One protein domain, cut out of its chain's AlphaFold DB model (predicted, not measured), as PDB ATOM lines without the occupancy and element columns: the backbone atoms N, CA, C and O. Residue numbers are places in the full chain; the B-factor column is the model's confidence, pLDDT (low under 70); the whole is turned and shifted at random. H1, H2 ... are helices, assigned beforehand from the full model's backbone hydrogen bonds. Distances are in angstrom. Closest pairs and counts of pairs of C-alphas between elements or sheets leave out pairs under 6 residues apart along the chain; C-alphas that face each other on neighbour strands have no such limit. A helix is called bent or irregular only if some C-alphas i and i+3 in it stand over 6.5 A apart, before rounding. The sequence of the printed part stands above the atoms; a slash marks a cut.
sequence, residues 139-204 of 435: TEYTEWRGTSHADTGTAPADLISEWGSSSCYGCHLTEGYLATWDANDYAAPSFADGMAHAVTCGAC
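AT A GLANCE: This is residues 139 to 204 of the 435 residues of the protein "Nitrite reductase (cytochrome; ammonia-forming)" of candidate division Zixibacteria bacterium (UniProt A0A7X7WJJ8). A small cluster of short helices, H4 with H3 and H5 packed on it, is joined by loops to H2 near H3 and to H1, which lies off by itself at one end of the longest axis. After H4 a long loop, residues 182 to 200, swings out and folds back to bring H5 onto H4. The printed part has 66 residues with five named helices, H1 to H5 in order along the chain, and no named strand. The class is all helix, though under half of the residues, 31 of 66, are in named elements. The whole is compact, with a radius of gyration of the C-alphas of 11.5 A and spans of 31 by 24 by 19 A.

IN THESE COORDINATES: Find C-alpha 139 at (96.503, 93.842, 119.060); from there H1 runs through residues 139 to 145, 9.9 A from first to last C-alpha. Next look at C-alpha 156 at (93.042, 104.691, 98.805), where H2, residues 156 to 163, begins; it spans 10.9 A. H2 is irregular: C-alphas 157 and 160 are 7.3 A apart. H3 holds residues 169 to 172 and measures 5.1 A. H4, residues 174 to 181, measures 10.4 A. H5, residues 201 to 204, measures 5.7 A and ends at C-alpha 204, (108.911, 100.808, 110.778).

HOW THE PARTS SIT: Begin at H4, which touches both H3 and H5. The closest C-alphas of H3 and H4 are those of Gly 170 and Tyr 177, 4.2 A apart. Those of H4 and H5 are Thr 174 and Ala 203, 5.1 A apart. H3 and H5 are apart. Going outward, you find H2 close to H3 but not clearly touching it, the C-alphas of Trp 163 and Tyr 169 being closest at 5.3 A. H1 touches no helix; it is only just apart from H5, at 8.3 A between their closest C-alphas. In the backbones of H1 and H4, every O i to N i+4 pair is within hydrogen-bond range; in H2, 2 of 4 are, and H3 and H5 are too short for such a pair.

THE WHOLE: The two C-alphas farthest apart are those of Thr 139 and Ser 166, 32.8 A. The printed part has no cut. The links from H2 to H3 and from H3 to H4 are tight, the one from H1 to H2 is short, and the one from H4 to H5, 19 residues, is long. The mean pLDDT of the printed part is 82.9; look for values under 70 at residues 185 to 195, within that long link.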
ATOM      1  N   THR A 139      96.573  92.729 118.101       86.62
ATOM      2  CA  THR A 139      96.503  93.842 119.060       86.62
ATOM      3  C   THR A 139      97.167  95.084 118.476       86.62
ATOM      4  O   THR A 139      96.509  96.112 118.341       86.62
ATOM      5  N   GLU A 140      98.428  94.974 118.055       88.88
ATOM      6  CA  GLU A 140      99.178  96.082 117.459       88.88
ATOM      7  C   GLU A 140      98.511  96.586 116.178       88.88
ATOM      8  O   GLU A 140      98.408  97.794 115.978       88.88
ATOM      9  N   TYR A 141      97.997  95.680 115.340       90.31
ATOM     10  CA  TYR A 141      97.238  96.045 114.147       90.31
ATOM     11  C   TYR A 141      95.975  96.838 114.499       90.31
ATOM     12  O   TYR A 141      95.719  97.870 113.889       90.31
ATOM     13  N   THR A 142      95.202  96.401 115.498       90.12
ATOM     14  CA  THR A 142      93.980  97.110 115.919       90.12
ATOM     15  C   THR A 142      94.297  98.502 116.458       90.12
ATOM     16  O   THR A 142      93.599  99.459 116.127       90.12
ATOM     17  N   GLU A 143      95.352  98.629 117.264       90.81
ATOM     18  CA  GLU A 143      95.818  99.921 117.769       90.81
ATOM     19  C   GLU A 143      96.261 100.838 116.621       90.81
ATOM     20  O   GLU A 143      95.760 101.955 116.514       90.81
ATOM     21  N   TRP A 144      97.121 100.347 115.721       92.75
ATOM     22  CA  TRP A 144      97.627 101.097 114.566       92.75
ATOM     23  C   TRP A 144      96.509 101.546 113.620       92.75
ATOM     24  O   TRP A 144      96.508 102.699 113.183       92.75
ATOM     25  N   ARG A 145      95.523 100.680 113.343       91.81
ATOM     26  CA  ARG A 145      94.364 100.984 112.480       91.81
ATOM     27  C   ARG A 145      93.540 102.177 112.966       91.81
ATOM     28  O   ARG A 145      92.817 102.753 112.162       91.81
ATOM     29  N   GLY A 146      93.630 102.534 114.249       90.62
ATOM     30  CA  GLY A 146      92.971 103.705 114.829       90.62
ATOM     31  C   GLY A 146      93.745 105.020 114.682       90.62
ATOM     32  O   GLY A 146      93.312 106.026 115.236       90.62
ATOM     33  N   THR A 147      94.887 105.025 113.990       92.88
ATOM     34  CA  THR A 147      95.823 106.159 113.947       92.88
ATOM     35  C   THR A 147      95.907 106.778 112.555       92.88
ATOM     36  O   THR A 147      95.641 106.119 111.549       92.88
ATOM     37  N   SER A 148      96.394 108.019 112.479       91.88
ATOM     38  CA  SER A 148      96.639 108.693 111.197       91.88
ATOM     39  C   SER A 148      97.745 108.058 110.345       91.88
ATOM     40  O   SER A 148      97.882 108.396 109.173       91.88
ATOM     41  N   HIS A 149      98.539 107.136 110.906       92.94
ATOM     42  CA  HIS A 149      99.487 106.345 110.119       92.94
ATOM     43  C   HIS A 149      98.761 105.344 109.213       92.94
ATOM     44  O   HIS A 149      99.169 105.155 108.069       92.94
ATOM     45  N   ALA A 150      97.680 104.732 109.710       91.06
ATOM     46  CA  ALA A 150      96.868 103.788 108.949       91.06
ATOM     47  C   ALA A 150      95.872 104.478 108.015       91.06
ATOM     48  O   ALA A 150      95.592 103.967 106.932       91.06
ATOM     49  N   ASP A 151      95.338 105.622 108.443       86.25
ATOM     50  CA  ASP A 151      94.343 106.385 107.700       86.25
ATOM     51  C   ASP A 151      94.710 107.870 107.686       86.25
ATOM     52  O   ASP A 151      94.526 108.600 108.659       86.25
ATOM     53  N   THR A 152      95.222 108.334 106.549       80.50
ATOM     54  CA  THR A 152      95.592 109.739 106.340       80.50
ATOM     55  C   THR A 152      94.379 110.640 106.069       80.50
ATOM     56  O   THR A 152      94.551 111.808 105.724       80.50
ATOM     57  N   GLY A 153      93.147 110.114 106.157       82.06
ATOM     58  CA  GLY A 153      91.921 110.789 105.726       82.06
ATOM     59  C   GLY A 153      91.793 110.897 104.202       82.06
ATOM     60  O   GLY A 153      90.893 111.569 103.703       82.06
ATOM     61  N   THR A 154      92.698 110.252 103.458       82.12
ATOM     62  CA  THR A 154      92.733 110.216 101.992       82.12
ATOM     63  C   THR A 154      92.195 108.872 101.515       82.12
ATOM     64  O   THR A 154      92.618 107.827 102.008       82.12
ATOM     65  N   ALA A 155      91.280 108.871 100.543       82.00
ATOM     66  CA  ALA A 155      90.786 107.618  99.982       82.00
ATOM     67  C   ALA A 155      91.944 106.835  99.327       82.00
ATOM     68  O   ALA A 155      92.811 107.453  98.708       82.00
ATOM     69  N   PRO A 156      91.958 105.488  99.384       80.12
ATOM     70  CA  PRO A 156      93.042 104.691  98.805       80.12
ATOM     71  C   PRO A 156      93.355 105.015  97.335       80.12
ATOM     72  O   PRO A 156      94.520 105.056  96.954       80.12
ATOM     73  N   ALA A 157      92.327 105.316  96.533       80.94
ATOM     74  CA  ALA A 157      92.476 105.698  95.125       80.94
ATOM     75  C   ALA A 157      93.186 107.052  94.920       80.94
ATOM     76  O   ALA A 157      93.776 107.283  93.867       80.94
ATOM     77  N   ASP A 158      93.165 107.928  95.928       86.06
ATOM     78  CA  ASP A 158      93.715 109.284  95.863       86.06
ATOM     79  C   ASP A 158      95.081 109.400  96.569       86.06
ATOM     80  O   ASP A 158      95.744 110.439  96.479       86.06
ATOM     81  N   LEU A 159      95.546 108.338  97.245       84.69
ATOM     82  CA  LEU A 159      96.808 108.337  97.998       84.69
ATOM     83  C   LEU A 159      98.000 108.752  97.134       84.69
ATOM     84  O   LEU A 159      98.840 109.537  97.569       84.69
ATOM     85  N   ILE A 160      98.079 108.246  95.903       85.38
ATOM     86  CA  ILE A 160      99.188 108.550  94.992       85.38
ATOM     87  C   ILE A 160      99.096 109.991  94.490       85.38
ATOM     88  O   ILE A 160     100.117 110.673  94.417       85.38
ATOM     89  N   SER A 161      97.898 110.477  94.154       87.75
ATOM     90  CA  SER A 161      97.735 111.860  93.695       87.75
ATOM     91  C   SER A 161      98.070 112.876  94.781       87.75
ATOM     92  O   SER A 161      98.673 113.901  94.473       87.75
ATOM     93  N   GLU A 162      97.731 112.577  96.035       86.81
ATOM     94  CA  GLU A 162      97.971 113.476  97.163       86.81
ATOM     95  C   GLU A 162      99.424 113.383  97.659       86.81
ATOM     96  O   GLU A 162     100.120 114.385  97.834       86.81
ATOM     97  N   TRP A 163      99.933 112.160  97.829       89.62
ATOM     98  CA  TRP A 163     101.181 111.906  98.552       89.62
ATOM     99  C   TRP A 163     102.319 111.360  97.689       89.62
ATOM    100  O   TRP A 163     103.457 111.309  98.150       89.62
ATOM    101  N   GLY A 164     102.071 110.994  96.431       86.19
ATOM    102  CA  GLY A 164     103.050 110.349  95.545       86.19
ATOM    103  C   GLY A 164     104.163 111.263  95.022       86.19
ATOM    104  O   GLY A 164     105.085 110.793  94.355       86.19
ATOM    105  N   SER A 165     104.123 112.568  95.312       85.25
ATOM    106  CA  SER A 165     105.213 113.477  94.939       85.25
ATOM    107  C   SER A 165     106.505 113.156  95.706       85.25
ATOM    108  O   SER A 165     106.470 112.698  96.850       85.25
ATOM    109  N   SER A 166     107.669 113.456  95.116       79.38
ATOM    110  CA  SER A 166     108.972 113.205  95.760       79.38
ATOM    111  C   SER A 166     109.197 113.976  97.053       79.38
ATOM    112  O   SER A 166     109.977 113.564  97.910       79.38
ATOM    113  N   SER A 167     108.469 115.072  97.236       83.75
ATOM    114  CA  SER A 167     108.435 115.818  98.482       83.75
ATOM    115  C   SER A 167     107.423 115.287  99.495       83.75
ATOM    116  O   SER A 167     107.332 115.887 100.555       83.75
ATOM    117  N   CYS A 168     106.667 114.221  99.249       88.88
ATOM    118  CA  CYS A 168     105.645 113.736 100.188       88.88
ATOM    119  C   CYS A 168     105.789 112.242 100.491       88.88
ATOM    120  O   CYS A 168     105.698 111.848 101.658       88.88
ATOM    121  N   TYR A 169     106.101 111.422  99.481       89.44
ATOM    122  CA  TYR A 169     106.030 109.966  99.613       89.44
ATOM    123  C   TYR A 169     106.933 109.418 100.717       89.44
ATOM    124  O   TYR A 169     106.606 108.409 101.327       89.44
ATOM    125  N   GLY A 170     108.059 110.087 101.001       89.19
ATOM    126  CA  GLY A 170     109.075 109.597 101.937       89.19
ATOM    127  C   GLY A 170     108.605 109.524 103.389       89.19
ATOM    128  O   GLY A 170     109.301 108.946 104.219       89.19
ATOM    129  N   CYS A 171     107.456 110.129 103.692       91.31
ATOM    130  CA  CYS A 171     106.850 110.127 105.020       91.31
ATOM    131  C   CYS A 171     105.392 109.658 105.016       91.31
ATOM    132  O   CYS A 171     104.911 109.210 106.048       91.31
ATOM    133  N   HIS A 172     104.689 109.782 103.886       91.94
ATOM    134  CA  HIS A 172     103.253 109.506 103.807       91.94
ATOM    135  C   HIS A 172     102.916 108.158 103.164       91.94
ATOM    136  O   HIS A 172     101.792 107.695 103.325       91.94
ATOM    137  N   LEU A 173     103.869 107.530 102.462       89.75
ATOM    138  CA  LEU A 173     103.679 106.231 101.818       89.75
ATOM    139  C   LEU A 173     104.747 105.238 102.281       89.75
ATOM    140  O   LEU A 173     105.924 105.594 102.361       89.75
ATOM    141  N   THR A 174     104.368 103.987 102.545       89.25
ATOM    142  CA  THR A 174     105.316 102.957 103.011       89.25
ATOM    143  C   THR A 174     106.410 102.687 101.980       89.25
ATOM    144  O   THR A 174     107.593 102.720 102.309       89.25
ATOM    145  N   GLU A 175     106.048 102.516 100.711       87.06
ATOM    146  CA  GLU A 175     106.996 102.288  99.612       87.06
ATOM    147  C   GLU A 175     107.955 103.472  99.465       87.06
ATOM    148  O   GLU A 175     109.149 103.313  99.206       87.06
ATOM    149  N   GLY A 176     107.423 104.678  99.656       87.12
ATOM    150  CA  GLY A 176     108.186 105.909  99.609       87.12
ATOM    151  C   GLY A 176     109.165 106.045 100.773       87.12
ATOM    152  O   GLY A 176     110.308 106.467 100.568       87.12
ATOM    153  N   TYR A 177     108.745 105.665 101.980       89.19
ATOM    154  CA  TYR A 177     109.608 105.599 103.153       89.19
ATOM    155  C   TYR A 177     110.770 104.636 102.913       89.19
ATOM    156  O   TYR A 177     111.922 105.034 103.080       89.19
ATOM    157  N   LEU A 178     110.486 103.415 102.448       85.75
ATOM    158  CA  LEU A 178     111.509 102.411 102.140       85.75
ATOM    159  C   LEU A 178     112.498 102.934 101.092       85.75
ATOM    160  O   LEU A 178     113.703 102.899 101.308       85.75
ATOM    161  N   ALA A 179     112.005 103.545 100.015       84.62
ATOM    162  CA  ALA A 179     112.864 104.124  98.982       84.62
ATOM    163  C   ALA A 179     113.726 105.301  99.472       84.62
ATOM    164  O   ALA A 179     114.750 105.610  98.867       84.62
ATOM    165  N   THR A 180     113.309 105.991 100.538       85.12
ATOM    166  CA  THR A 180     114.018 107.169 101.059       85.12
ATOM    167  C   THR A 180     115.009 106.802 102.158       85.12
ATOM    168  O   THR A 180     116.133 107.303 102.173       85.12
ATOM    169  N   TRP A 181     114.583 105.958 103.095       83.38
ATOM    170  CA  TRP A 181     115.288 105.690 104.350       83.38
ATOM    171  C   TRP A 181     115.896 104.293 104.408       83.38
ATOM    172  O   TRP A 181     116.690 104.027 105.308       83.38
ATOM    173  N   ASP A 182     115.563 103.441 103.437       78.25
ATOM    174  CA  ASP A 182     116.024 102.060 103.340       78.25
ATOM    175  C   ASP A 182     116.417 101.662 101.905       78.25
ATOM    176  O   ASP A 182     116.215 100.544 101.434       78.25
ATOM    177  N   ALA A 183     116.984 102.622 101.169       73.12
ATOM    178  CA  ALA A 183     117.258 102.497  99.737       73.12
ATOM    179  C   ALA A 183     118.258 101.382  99.371       73.12
ATOM    180  O   ALA A 183     118.334 100.986  98.207       73.12
ATOM    181  N   ASN A 184     119.037 100.895 100.343       70.12
ATOM    182  CA  ASN A 184     119.945  99.763 100.145       70.12
ATOM    183  C   ASN A 184     119.173  98.453  99.936       70.12
ATOM    184  O   ASN A 184     119.617  97.618  99.150       70.12
ATOM    185  N   ASP A 185     118.015  98.326 100.586       65.69
ATOM    186  CA  ASP A 185     117.164  97.139 100.539       65.69
ATOM    187  C   ASP A 185     115.940  97.351  99.626       65.69
ATOM    188  O   ASP A 185     115.361  96.386  99.123       65.69
ATOM    189  N   TYR A 186     115.583  98.610  99.328       68.88
ATOM    190  CA  TYR A 186     114.457  98.970  98.463       68.88
ATOM    191  C   TYR A 186     114.786 100.136  97.512       68.88
ATOM    192  O   TYR A 186     114.550 101.309  97.797       68.88
ATOM    193  N   ALA A 187     115.342  99.815  96.341       56.78
ATOM    194  CA  ALA A 187     115.945 100.811  95.450       56.78
ATOM    195  C   ALA A 187     114.958 101.665  94.621       56.78
ATOM    196  O   ALA A 187     115.373 102.674  94.049       56.78
ATOM    197  N   ALA A 188     113.678 101.286  94.505       60.84
ATOM    198  CA  ALA A 188     112.711 102.044  93.708       60.84
ATOM    199  C   ALA A 188     111.279 101.910  94.245       60.84
ATOM    200  O   ALA A 188     110.781 100.789  94.359       60.84
ATOM    201  N   PRO A 189     110.577 103.025  94.511       63.06
ATOM    202  CA  PRO A 189     109.177 102.954  94.869       63.06
ATOM    203  C   PRO A 189     108.323 102.682  93.627       63.06
ATOM    204  O   PRO A 189     108.402 103.403  92.630       63.06
ATOM    205  N   SER A 190     107.496 101.639  93.692       64.25
ATOM    206  CA  SER A 190     106.420 101.405  92.732       64.25
ATOM    207  C   SER A 190     105.134 102.018  93.277       64.25
ATOM    208  O   SER A 190     104.609 101.559  94.284       64.25
ATOM    209  N   PHE A 191     104.636 103.060  92.614       69.38
ATOM    210  CA  PHE A 191     103.383 103.733  92.969       69.38
ATOM    211  C   PHE A 191     102.312 103.526  91.888       69.38
ATOM    212  O   PHE A 191     101.633 104.481  91.518       69.38
ATOM    213  N   ALA A 192     102.206 102.337  91.283       63.47
ATOM    214  CA  ALA A 192     101.061 102.099  90.396       63.47
ATOM    215  C   ALA A 192      99.771 101.905  91.209       63.47
ATOM    216  O   ALA A 192      99.804 101.723  92.426       63.47
ATOM    217  N   ASP A 193      98.636 101.992  90.521       56.31
ATOM    218  CA  ASP A 193      97.311 101.950  91.135       56.31
ATOM    219  C   ASP A 193      97.118 100.665  91.962       56.31
ATOM    220  O   ASP A 193      97.402  99.567  91.485       56.31
ATOM    221  N   GLY A 194      96.699 100.817  93.220       61.34
ATOM    222  CA  GLY A 194      96.588  99.721  94.191       61.34
ATOM    223  C   GLY A 194      97.888  99.273  94.879       61.34
ATOM    224  O   GLY A 194      97.817  98.409  95.748       61.34
ATOM    225  N   MET A 195      99.052  99.849  94.549       68.12
ATOM    226  CA  MET A 195     100.344  99.481  95.164       68.12
ATOM    227  C   MET A 195     100.853 100.453  96.231       68.12
ATOM    228  O   MET A 195     101.835 100.145  96.899       68.12
ATOM    229  N   ALA A 196     100.237 101.624  96.384       80.81
ATOM    230  CA  ALA A 196     100.641 102.589  97.400       80.81
ATOM    231  C   ALA A 196      99.887 102.347  98.707       80.81
ATOM    232  O   ALA A 196      98.655 102.316  98.725       80.81
ATOM    233  N   HIS A 197     100.628 102.259  99.804       85.62
ATOM    234  CA  HIS A 197     100.054 102.109 101.131       85.62
ATOM    235  C   HIS A 197     100.339 103.348 101.972       85.62
ATOM    236  O   HIS A 197     101.405 103.955 101.855       85.62
ATOM    237  N   ALA A 198      99.412 103.682 102.876       89.44
ATOM    238  CA  ALA A 198      99.696 104.582 103.994       89.44
ATOM    239  C   ALA A 198     100.860 104.030 104.851       89.44
ATOM    240  O   ALA A 198     101.484 103.026 104.506       89.44
ATOM    241  N   VAL A 199     101.198 104.664 105.970       92.12
ATOM    242  CA  VAL A 199     102.333 104.232 106.801       92.12
ATOM    243  C   VAL A 199     101.962 102.956 107.569       92.12
ATOM    244  O   VAL A 199     101.303 103.018 108.605       92.12
ATOM    245  N   THR A 200     102.381 101.790 107.070       91.88
ATOM    246  CA  THR A 200     102.081 100.469 107.643       91.88
ATOM    247  C   THR A 200     103.224  99.938 108.509       91.88
ATOM    248  O   THR A 200     104.270 100.571 108.671       91.88
ATOM    249  N   CYS A 201     103.045  98.730 109.050       92.12
ATOM    250  CA  CYS A 201     104.058  97.994 109.803       92.12
ATOM    251  C   CYS A 201     105.412  97.953 109.077       92.12
ATOM    252  O   CYS A 201     106.450  98.113 109.716       92.12
ATOM    253  N   GLY A 202     105.398  97.775 107.749       88.75
ATOM    254  CA  GLY A 202     106.598  97.631 106.923       88.75
ATOM    255  C   GLY A 202     107.466  98.888 106.843       88.75
ATOM    256  O   GLY A 202     108.663  98.771 106.593       88.75
ATOM    257  N   ALA A 203     106.908 100.075 107.109       89.75
ATOM    258  CA  ALA A 203     107.683 101.315 107.172       89.75
ATOM    259  C   ALA A 203     108.613 101.332 108.397       89.75
ATOM    260  O   ALA A 203     109.759 101.768 108.317       89.75
ATOM    261  N   CYS A 204     108.145 100.813 109.532       90.81
ATOM    262  CA  CYS A 204     108.911 100.808 110.778       90.81
ATOM    263  C   CYS A 204     109.664  99.496 111.005       90.81
ATOM    264  O   CYS A 204     110.732  99.526 111.610       90.81
TER     265      CYS A 204